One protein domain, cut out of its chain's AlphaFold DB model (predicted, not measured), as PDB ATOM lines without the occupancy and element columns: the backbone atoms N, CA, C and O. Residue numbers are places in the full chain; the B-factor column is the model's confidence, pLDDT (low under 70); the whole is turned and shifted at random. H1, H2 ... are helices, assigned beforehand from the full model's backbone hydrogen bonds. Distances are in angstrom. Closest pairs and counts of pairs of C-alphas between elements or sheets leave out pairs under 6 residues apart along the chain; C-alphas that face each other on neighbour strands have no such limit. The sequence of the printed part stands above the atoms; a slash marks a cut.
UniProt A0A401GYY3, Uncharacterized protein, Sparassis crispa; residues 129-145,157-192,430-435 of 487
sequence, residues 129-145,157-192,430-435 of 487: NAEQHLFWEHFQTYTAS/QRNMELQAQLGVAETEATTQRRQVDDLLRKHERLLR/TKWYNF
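Overview. This is residues 129 to 145, 157 to 192 and 430 to 435 of the 487 residues of an uncharacterized protein of Sparassis crispa (UniProt A0A401GYY3). One long helix, H2, has a much shorter helix, H1, side by side with its first part and running the opposite way, while residues 171 to 192 of H2 stick out alone as a long arm. A separate short piece, residues 430 to 435, lies off H1 on the side away from H2. The printed part has 59 residues with two named helices, H1 then H2 along the chain, and no named strand; its class is all helix. The whole is extended, with a radius of gyration of the C-alphas of 16.7 A and spans of 57 by 25 by 15 A, the arm of H2 making much of the length.

Along the chain. H2, residues 157 to 192, measures 52.7 A from C-alpha 157 at (141.051, 168.394, 188.773) to C-alpha 192 at (178.309, 135.069, 171.942). H1, residues 129 to 145, measures 24.5 A and begins at C-alpha 129 at (165.544, 163.542, 191.596).

Arrangement. H2 touches H1 with residues 159 to 166 alone, and H1 touches H2 with residues 134 to 141 alone. Their closest C-alphas, those of His 138 and Leu 162, are 6.9 A apart. The two helices stand at a shallow tilt of 18 degrees and run opposite ways. In H2 every O i to N i+4 pair is within hydrogen-bond range; in H1 12 of 13 are.

Size, cuts and confidence. The C-alphas of Ser 145 and Arg 192, the two farthest apart, are 57.2 A apart. Residues 146 to 156 are not printed, with 12.6 A between C-alphas 145 and 157; the link from H1 to H2 runs across this cut. Residues 193 to 429 are not printed either, with 32.8 A between C-alphas 192 and 430. The mean pLDDT of the printed part is 78.2, and 20 residues are under 70, among them residues 138 to 145 and 430 to 435.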
ATOM      1  N   ASN A 129     165.852 162.157 191.246       64.25
ATOM      2  CA  ASN A 129     165.544 163.542 191.596       64.25
ATOM      3  C   ASN A 129     164.222 164.002 190.959       64.25
ATOM      4  O   ASN A 129     163.421 164.659 191.622       64.25
ATOM      5  N   ALA A 130     163.957 163.622 189.706       65.19
ATOM      6  CA  ALA A 130     162.701 163.922 189.022       65.19
ATOM      7  C   ALA A 130     161.502 163.219 189.682       65.19
ATOM      8  O   ALA A 130     160.470 163.848 189.922       65.19
ATOM      9  N   GLU A 131     161.641 161.938 190.044       62.53
ATOM     10  CA  GLU A 131     160.612 161.203 190.792       62.53
ATOM     11  C   GLU A 131     160.358 161.819 192.177       62.53
ATOM     12  O   GLU A 131     159.205 161.951 192.590       62.53
ATOM     13  N   GLN A 132     161.416 162.230 192.886       62.44
ATOM     14  CA  GLN A 132     161.295 162.932 194.166       62.44
ATOM     15  C   GLN A 132     160.555 164.262 194.010       62.44
ATOM     16  O   GLN A 132     159.653 164.546 194.795       62.44
ATOM     17  N   HIS A 133     160.889 165.053 192.990       71.44
ATOM     18  CA  HIS A 133     160.228 166.328 192.725       71.44
ATOM     19  C   HIS A 133     158.724 166.152 192.477       71.44
ATOM     20  O   HIS A 133     157.911 166.791 193.145       71.44
ATOM     21  N   LEU A 134     158.342 165.228 191.589       68.69
ATOM     22  CA  LEU A 134     156.936 164.934 191.279       68.69
ATOM     23  C   LEU A 134     156.167 164.421 192.502       68.69
ATOM     24  O   LEU A 134     155.026 164.819 192.745       68.69
ATOM     25  N   PHE A 135     156.791 163.548 193.298       70.44
ATOM     26  CA  PHE A 135     156.203 163.084 194.550       70.44
ATOM     27  C   PHE A 135     155.947 164.250 195.512       70.44
ATOM     28  O   PHE A 135     154.877 164.317 196.122       70.44
ATOM     29  N   TRP A 136     156.900 165.174 195.633       68.81
ATOM     30  CA  TRP A 136     156.779 166.308 196.539       68.81
ATOM     31  C   TRP A 136     155.731 167.323 196.097       68.81
ATOM     32  O   TRP A 136     154.965 167.785 196.941       68.81
ATOM     33  N   GLU A 137     155.616 167.615 194.803       71.62
ATOM     34  CA  GLU A 137     154.529 168.453 194.278       71.62
ATOM     35  C   GLU A 137     153.151 167.835 194.544       71.62
ATOM     36  O   GLU A 137     152.213 168.527 194.960       71.62
ATOM     37  N   HIS A 138     153.028 166.518 194.369       67.19
ATOM     38  CA  HIS A 138     151.798 165.798 194.680       67.19
ATOM     39  C   HIS A 138     151.478 165.834 196.179       67.19
ATOM     40  O   HIS A 138     150.343 166.115 196.567       67.19
ATOM     41  N   PHE A 139     152.478 165.601 197.033       65.81
ATOM     42  CA  PHE A 139     152.313 165.643 198.483       65.81
ATOM     43  C   PHE A 139     151.914 167.037 198.974       65.81
ATOM     44  O   PHE A 139     150.976 167.144 199.756       65.81
ATOM     45  N   GLN A 140     152.546 168.100 198.468       63.16
ATOM     46  CA  GLN A 140     152.197 169.485 198.801       63.16
ATOM     47  C   GLN A 140     150.754 169.821 198.416       63.16
ATOM     48  O   GLN A 140     150.021 170.391 199.225       63.16
ATOM     49  N   THR A 141     150.331 169.424 197.211       65.88
ATOM     50  CA  THR A 141     148.947 169.610 196.740       65.88
ATOM     51  C   THR A 141     147.955 168.875 197.645       65.88
ATOM     52  O   THR A 141     146.903 169.413 197.982       65.88
ATOM     53  N   TYR A 142     148.309 167.669 198.094       60.62
ATOM     54  CA  TYR A 142     147.496 166.880 199.012       60.62
ATOM     55  C   TYR A 142     147.430 167.493 200.421       60.62
ATOM     56  O   TYR A 142     146.347 167.623 200.977       60.62
ATOM     57  N   THR A 143     148.543 167.936 201.006       58.69
ATOM     58  CA  THR A 143     148.543 168.499 202.369       58.69
ATOM     59  C   THR A 143     147.927 169.894 202.448       58.69
ATOM     60  O   THR A 143     147.314 170.230 203.455       58.69
ATOM     61  N   ALA A 144     148.034 170.703 201.388       63.00
ATOM     62  CA  ALA A 144     147.349 171.996 201.323       63.00
ATOM     63  C   ALA A 144     145.813 171.845 201.318       63.00
ATOM     64  O   ALA A 144     145.108 172.772 201.711       63.00
ATOM     65  N   SER A 145     145.304 170.670 200.921       55.66
ATOM     66  CA  SER A 145     143.871 170.348 200.867       55.66
ATOM     67  C   SER A 145     143.234 170.049 202.223       55.66
ATOM     68  O   SER A 145     142.054 170.317 202.420       55.66
ATOM     69  N   GLN A 157     140.556 168.280 190.143       82.81
ATOM     70  CA  GLN A 157     141.051 168.394 188.773       82.81
ATOM     71  C   GLN A 157     142.584 168.353 188.711       82.81
ATOM     72  O   GLN A 157     143.134 167.540 187.969       82.81
ATOM     73  N   ARG A 158     143.277 169.135 189.549       80.50
ATOM     74  CA  ARG A 158     144.748 169.121 189.621       80.50
ATOM     75  C   ARG A 158     145.312 167.768 190.062       80.50
ATOM     76  O   ARG A 158     146.309 167.307 189.517       80.50
ATOM     77  N   ASN A 159     144.665 167.091 191.010       79.00
ATOM     78  CA  ASN A 159     145.067 165.749 191.437       79.00
ATOM     79  C   ASN A 159     144.897 164.704 190.324       79.00
ATOM     80  O   ASN A 159     145.757 163.837 190.176       79.00
ATOM     81  N   MET A 160     143.826 164.789 189.526       85.19
ATOM     82  CA  MET A 160     143.659 163.931 188.347       85.19
ATOM     83  C   MET A 160     144.728 164.208 187.288       85.19
ATOM     84  O   MET A 160     145.259 163.266 186.703       85.19
ATOM     85  N   GLU A 161     145.075 165.475 187.066       90.69
ATOM     86  CA  GLU A 161     146.128 165.859 186.126       90.69
ATOM     87  C   GLU A 161     147.495 165.310 186.553       90.69
ATOM     88  O   GLU A 161     148.178 164.673 185.754       90.69
ATOM     89  N   LEU A 162     147.857 165.446 187.832       84.25
ATOM     90  CA  LEU A 162     149.096 164.880 188.372       84.25
ATOM     91  C   LEU A 162     149.120 163.349 188.298       84.25
ATOM     92  O   LEU A 162     150.151 162.768 187.963       84.25
ATOM     93  N   GLN A 163     147.997 162.672 188.556       84.81
ATOM     94  CA  GLN A 163     147.909 161.220 188.370       84.81
ATOM     95  C   GLN A 163     148.077 160.814 186.902       84.81
ATOM     96  O   GLN A 163     148.739 159.814 186.621       84.81
ATOM     97  N   ALA A 164     147.518 161.585 185.967       90.75
ATOM     98  CA  ALA A 164     147.700 161.347 184.541       90.75
ATOM     99  C   ALA A 164     149.169 161.534 184.129       90.75
ATOM    100  O   ALA A 164     149.722 160.671 183.447       90.75
ATOM    101  N   GLN A 165     149.822 162.602 184.594       88.56
ATOM    102  CA  GLN A 165     151.245 162.855 184.345       88.56
ATOM    103  C   GLN A 165     152.133 161.752 184.932       88.56
ATOM    104  O   GLN A 165     153.031 161.261 184.251       88.56
ATOM    105  N   LEU A 166     151.841 161.293 186.153       87.12
ATOM    106  CA  LEU A 166     152.558 160.184 186.784       87.12
ATOM    107  C   LEU A 166     152.388 158.879 185.995       87.12
ATOM    108  O   LEU A 166     153.362 158.157 185.791       87.12
ATOM    109  N   GLY A 167     151.185 158.604 185.483       91.88
ATOM    110  CA  GLY A 167     150.938 157.464 184.601       91.88
ATOM    111  C   GLY A 167     151.743 157.536 183.300       91.88
ATOM    112  O   GLY A 167     152.342 156.541 182.892       91.88
ATOM    113  N   VAL A 168     151.822 158.713 182.669       93.44
ATOM    114  CA  VAL A 168     152.652 158.926 181.469       93.44
ATOM    115  C   VAL A 168     154.128 158.683 181.787       93.44
ATOM    116  O   VAL A 168     154.766 157.880 181.103       93.44
ATOM    117  N   ALA A 169     154.647 159.280 182.861       87.12
ATOM    118  CA  ALA A 169     156.035 159.106 183.287       87.12
ATOM    119  C   ALA A 169     156.373 157.633 183.584       87.12
ATOM    120  O   ALA A 169     157.410 157.129 183.150       87.12
ATOM    121  N   GLU A 170     155.475 156.894 184.242       89.56
ATOM    122  CA  GLU A 170     155.655 155.463 184.498       89.56
ATOM    123  C   GLU A 170     155.685 154.653 183.188       89.56
ATOM    124  O   GLU A 170     156.547 153.786 182.994       89.56
ATOM    125  N   THR A 171     154.799 154.951 182.232       91.94
ATOM    126  CA  THR A 171     154.815 154.278 180.919       91.94
ATOM    127  C   THR A 171     156.078 154.577 180.112       91.94
ATOM    128  O   THR A 171     156.620 153.679 179.458       91.94
ATOM    129  N   GLU A 172     156.606 155.796 180.192       93.06
ATOM    130  CA  GLU A 172     157.873 156.152 179.562       93.06
ATOM    131  C   GLU A 172     159.040 155.413 180.224       93.06
ATOM    132  O   GLU A 172     159.804 154.733 179.535       93.06
ATOM    133  N   ALA A 173     159.123 155.436 181.556       83.19
ATOM    134  CA  ALA A 173     160.158 154.736 182.311       83.19
ATOM    135  C   ALA A 173     160.149 153.224 182.026       83.19
ATOM    136  O   ALA A 173     161.201 152.610 181.827       83.19
ATOM    137  N   THR A 174     158.971 152.596 181.940       88.50
ATOM    138  CA  THR A 174     158.876 151.177 181.554       88.50
ATOM    139  C   THR A 174     159.300 150.930 180.106       88.50
ATOM    140  O   THR A 174     159.925 149.904 179.821       88.50
ATOM    141  N   THR A 175     159.022 151.859 179.191       94.62
ATOM    142  CA  THR A 175     159.466 151.778 177.793       94.62
ATOM    143  C   THR A 175     160.983 151.895 177.690       94.62
ATOM    144  O   THR A 175     161.615 151.055 177.046       94.62
ATOM    145  N   GLN A 176     161.587 152.860 178.382       89.88
ATOM    146  CA  GLN A 176     163.038 153.031 178.444       89.88
ATOM    147  C   GLN A 176     163.721 151.797 179.052       89.88
ATOM    148  O   GLN A 176     164.680 151.282 178.477       89.88
ATOM    149  N   ARG A 177     163.180 151.226 180.141       87.12
ATOM    150  CA  ARG A 177     163.686 149.961 180.713       87.12
ATOM    151  C   ARG A 177     163.675 148.822 179.692       87.12
ATOM    152  O   ARG A 177     164.682 148.139 179.532       87.12
ATOM    153  N   ARG A 178     162.583 148.657 178.934       91.50
ATOM    154  CA  ARG A 178     162.505 147.640 177.866       91.50
ATOM    155  C   ARG A 178     163.530 147.874 176.754       91.50
ATOM    156  O   ARG A 178     164.058 146.901 176.217       91.50
ATOM    157  N   GLN A 179     163.807 149.129 176.397       91.56
ATOM    158  CA  GLN A 179     164.831 149.467 175.403       91.56
ATOM    159  C   GLN A 179     166.235 149.106 175.897       91.56
ATOM    160  O   GLN A 179     167.010 148.507 175.150       91.56
ATOM    161  N   VAL A 180     166.548 149.402 177.162       91.06
ATOM    162  CA  VAL A 180     167.814 149.004 177.793       91.06
ATOM    163  C   VAL A 180     167.951 147.479 177.818       91.06
ATOM    164  O   VAL A 180     168.982 146.957 177.401       91.06
ATOM    165  N   ASP A 181     166.901 146.750 178.199       89.38
ATOM    166  CA  ASP A 181     166.908 145.281 178.200       89.38
ATOM    167  C   ASP A 181     167.091 144.685 176.791       89.38
ATOM    168  O   ASP A 181     167.745 143.653 176.612       89.38
ATOM    169  N   ASP A 182     166.528 145.312 175.755       93.81
ATOM    170  CA  ASP A 182     166.751 144.905 174.363       93.81
ATOM    171  C   ASP A 182     168.198 145.152 173.910       93.81
ATOM    172  O   ASP A 182     168.812 144.279 173.288       93.81
ATOM    173  N   LEU A 183     168.782 146.298 174.274       93.19
ATOM    174  CA  LEU A 183     170.190 146.603 174.006       93.19
ATOM    175  C   LEU A 183     171.129 145.629 174.722       93.19
ATOM    176  O   LEU A 183     172.061 145.122 174.097       93.19
ATOM    177  N   LEU A 184     170.858 145.303 175.987       91.75
ATOM    178  CA  LEU A 184     171.627 144.314 176.743       91.75
ATOM    179  C   LEU A 184     171.548 142.927 176.092       91.75
ATOM    180  O   LEU A 184     172.580 142.281 175.907       91.75
ATOM    181  N   ARG A 185     170.364 142.495 175.634       92.81
ATOM    182  CA  ARG A 185     170.207 141.230 174.889       92.81
ATOM    183  C   ARG A 185     170.954 141.231 173.555       92.81
ATOM    184  O   ARG A 185     171.545 140.216 173.183       92.81
ATOM    185  N   LYS A 186     170.951 142.345 172.818       95.06
ATOM    186  CA  LYS A 186     171.732 142.497 171.576       95.06
ATOM    187  C   LYS A 186     173.233 142.435 171.849       95.06
ATOM    188  O   LYS A 186     173.950 141.747 171.123       95.06
ATOM    189  N   HIS A 187     173.695 143.098 172.905       93.69
ATOM    190  CA  HIS A 187     175.090 143.065 173.327       93.69
ATOM    191  C   HIS A 187     175.528 141.645 173.711       93.69
ATOM    192  O   HIS A 187     176.553 141.165 173.233       93.69
ATOM    193  N   GLU A 188     174.707 140.919 174.469       94.50
ATOM    194  CA  GLU A 188     174.979 139.524 174.820       94.50
ATOM    195  C   GLU A 188     175.070 138.623 173.576       94.50
ATOM    196  O   GLU A 188     175.981 137.800 173.463       94.50
ATOM    197  N   ARG A 189     174.175 138.802 172.594       96.19
ATOM    198  CA  ARG A 189     174.248 138.077 171.312       96.19
ATOM    199  C   ARG A 189     175.544 138.371 170.557       96.19
ATOM    200  O   ARG A 189     176.143 137.441 170.022       96.19
ATOM    201  N   LEU A 190     175.990 139.628 170.530       95.44
ATOM    202  CA  LEU A 190     177.266 140.010 169.916       95.44
ATOM    203  C   LEU A 190     178.452 139.345 170.620       95.44
ATOM    204  O   LEU A 190     179.309 138.775 169.949       95.44
ATOM    205  N   LEU A 191     178.474 139.337 171.955       91.94
ATOM    206  CA  LEU A 191     179.520 138.656 172.722       91.94
ATOM    207  C   LEU A 191     179.550 137.148 172.440       91.94
ATOM    208  O   LEU A 191     180.628 136.585 172.244       91.94
ATOM    209  N   ARG A 192     178.387 136.490 172.334       91.88
ATOM    210  CA  ARG A 192     178.309 135.069 171.942       91.88
ATOM    211  C   ARG A 192     178.841 134.830 170.528       91.88
ATOM    212  O   ARG A 192     179.553 133.851 170.311       91.88
ATOM    213  N   THR A 430     163.140 152.183 195.586       36.50
ATOM    214  CA  THR A 430     162.368 152.740 194.456       36.50
ATOM    215  C   THR A 430     161.030 153.391 194.843       36.50
ATOM    216  O   THR A 430     160.197 153.655 193.982       36.50
ATOM    217  N   LYS A 431     160.752 153.586 196.137       39.59
ATOM    218  CA  LYS A 431     159.440 153.987 196.662       39.59
ATOM    219  C   LYS A 431     159.600 154.937 197.850       39.59
ATOM    220  O   LYS A 431     159.395 154.549 198.998       39.59
ATOM    221  N   TRP A 432     159.965 156.182 197.548       43.31
ATOM    222  CA  TRP A 432     160.197 157.272 198.509       43.31
ATOM    223  C   TRP A 432     158.967 157.635 199.356       43.31
ATOM    224  O   TRP A 432     159.104 158.048 200.502       43.31
ATOM    225  N   TYR A 433     157.760 157.380 198.844       42.38
ATOM    226  CA  TYR A 433     156.495 157.601 199.554       42.38
ATOM    227  C   TYR A 433     156.339 156.803 200.855       42.38
ATOM    228  O   TYR A 433     155.477 157.133 201.665       42.38
ATOM    229  N   ASN A 434     157.166 155.778 201.069       49.81
ATOM    230  CA  ASN A 434     157.197 155.019 202.317       49.81
ATOM    231  C   ASN A 434     158.102 155.650 203.392       49.81
ATOM    232  O   ASN A 434     158.142 155.137 204.507       49.81
ATOM    233  N   PHE A 435     158.853 156.711 203.069       58.91
ATOM    234  CA  PHE A 435     159.913 157.254 203.931       58.91
ATOM    235  C   PHE A 435     159.568 158.580 204.608       58.91
ATOM    236  O   PHE A 435     160.334 159.043 205.447       58.91
TER     237      PHE A 435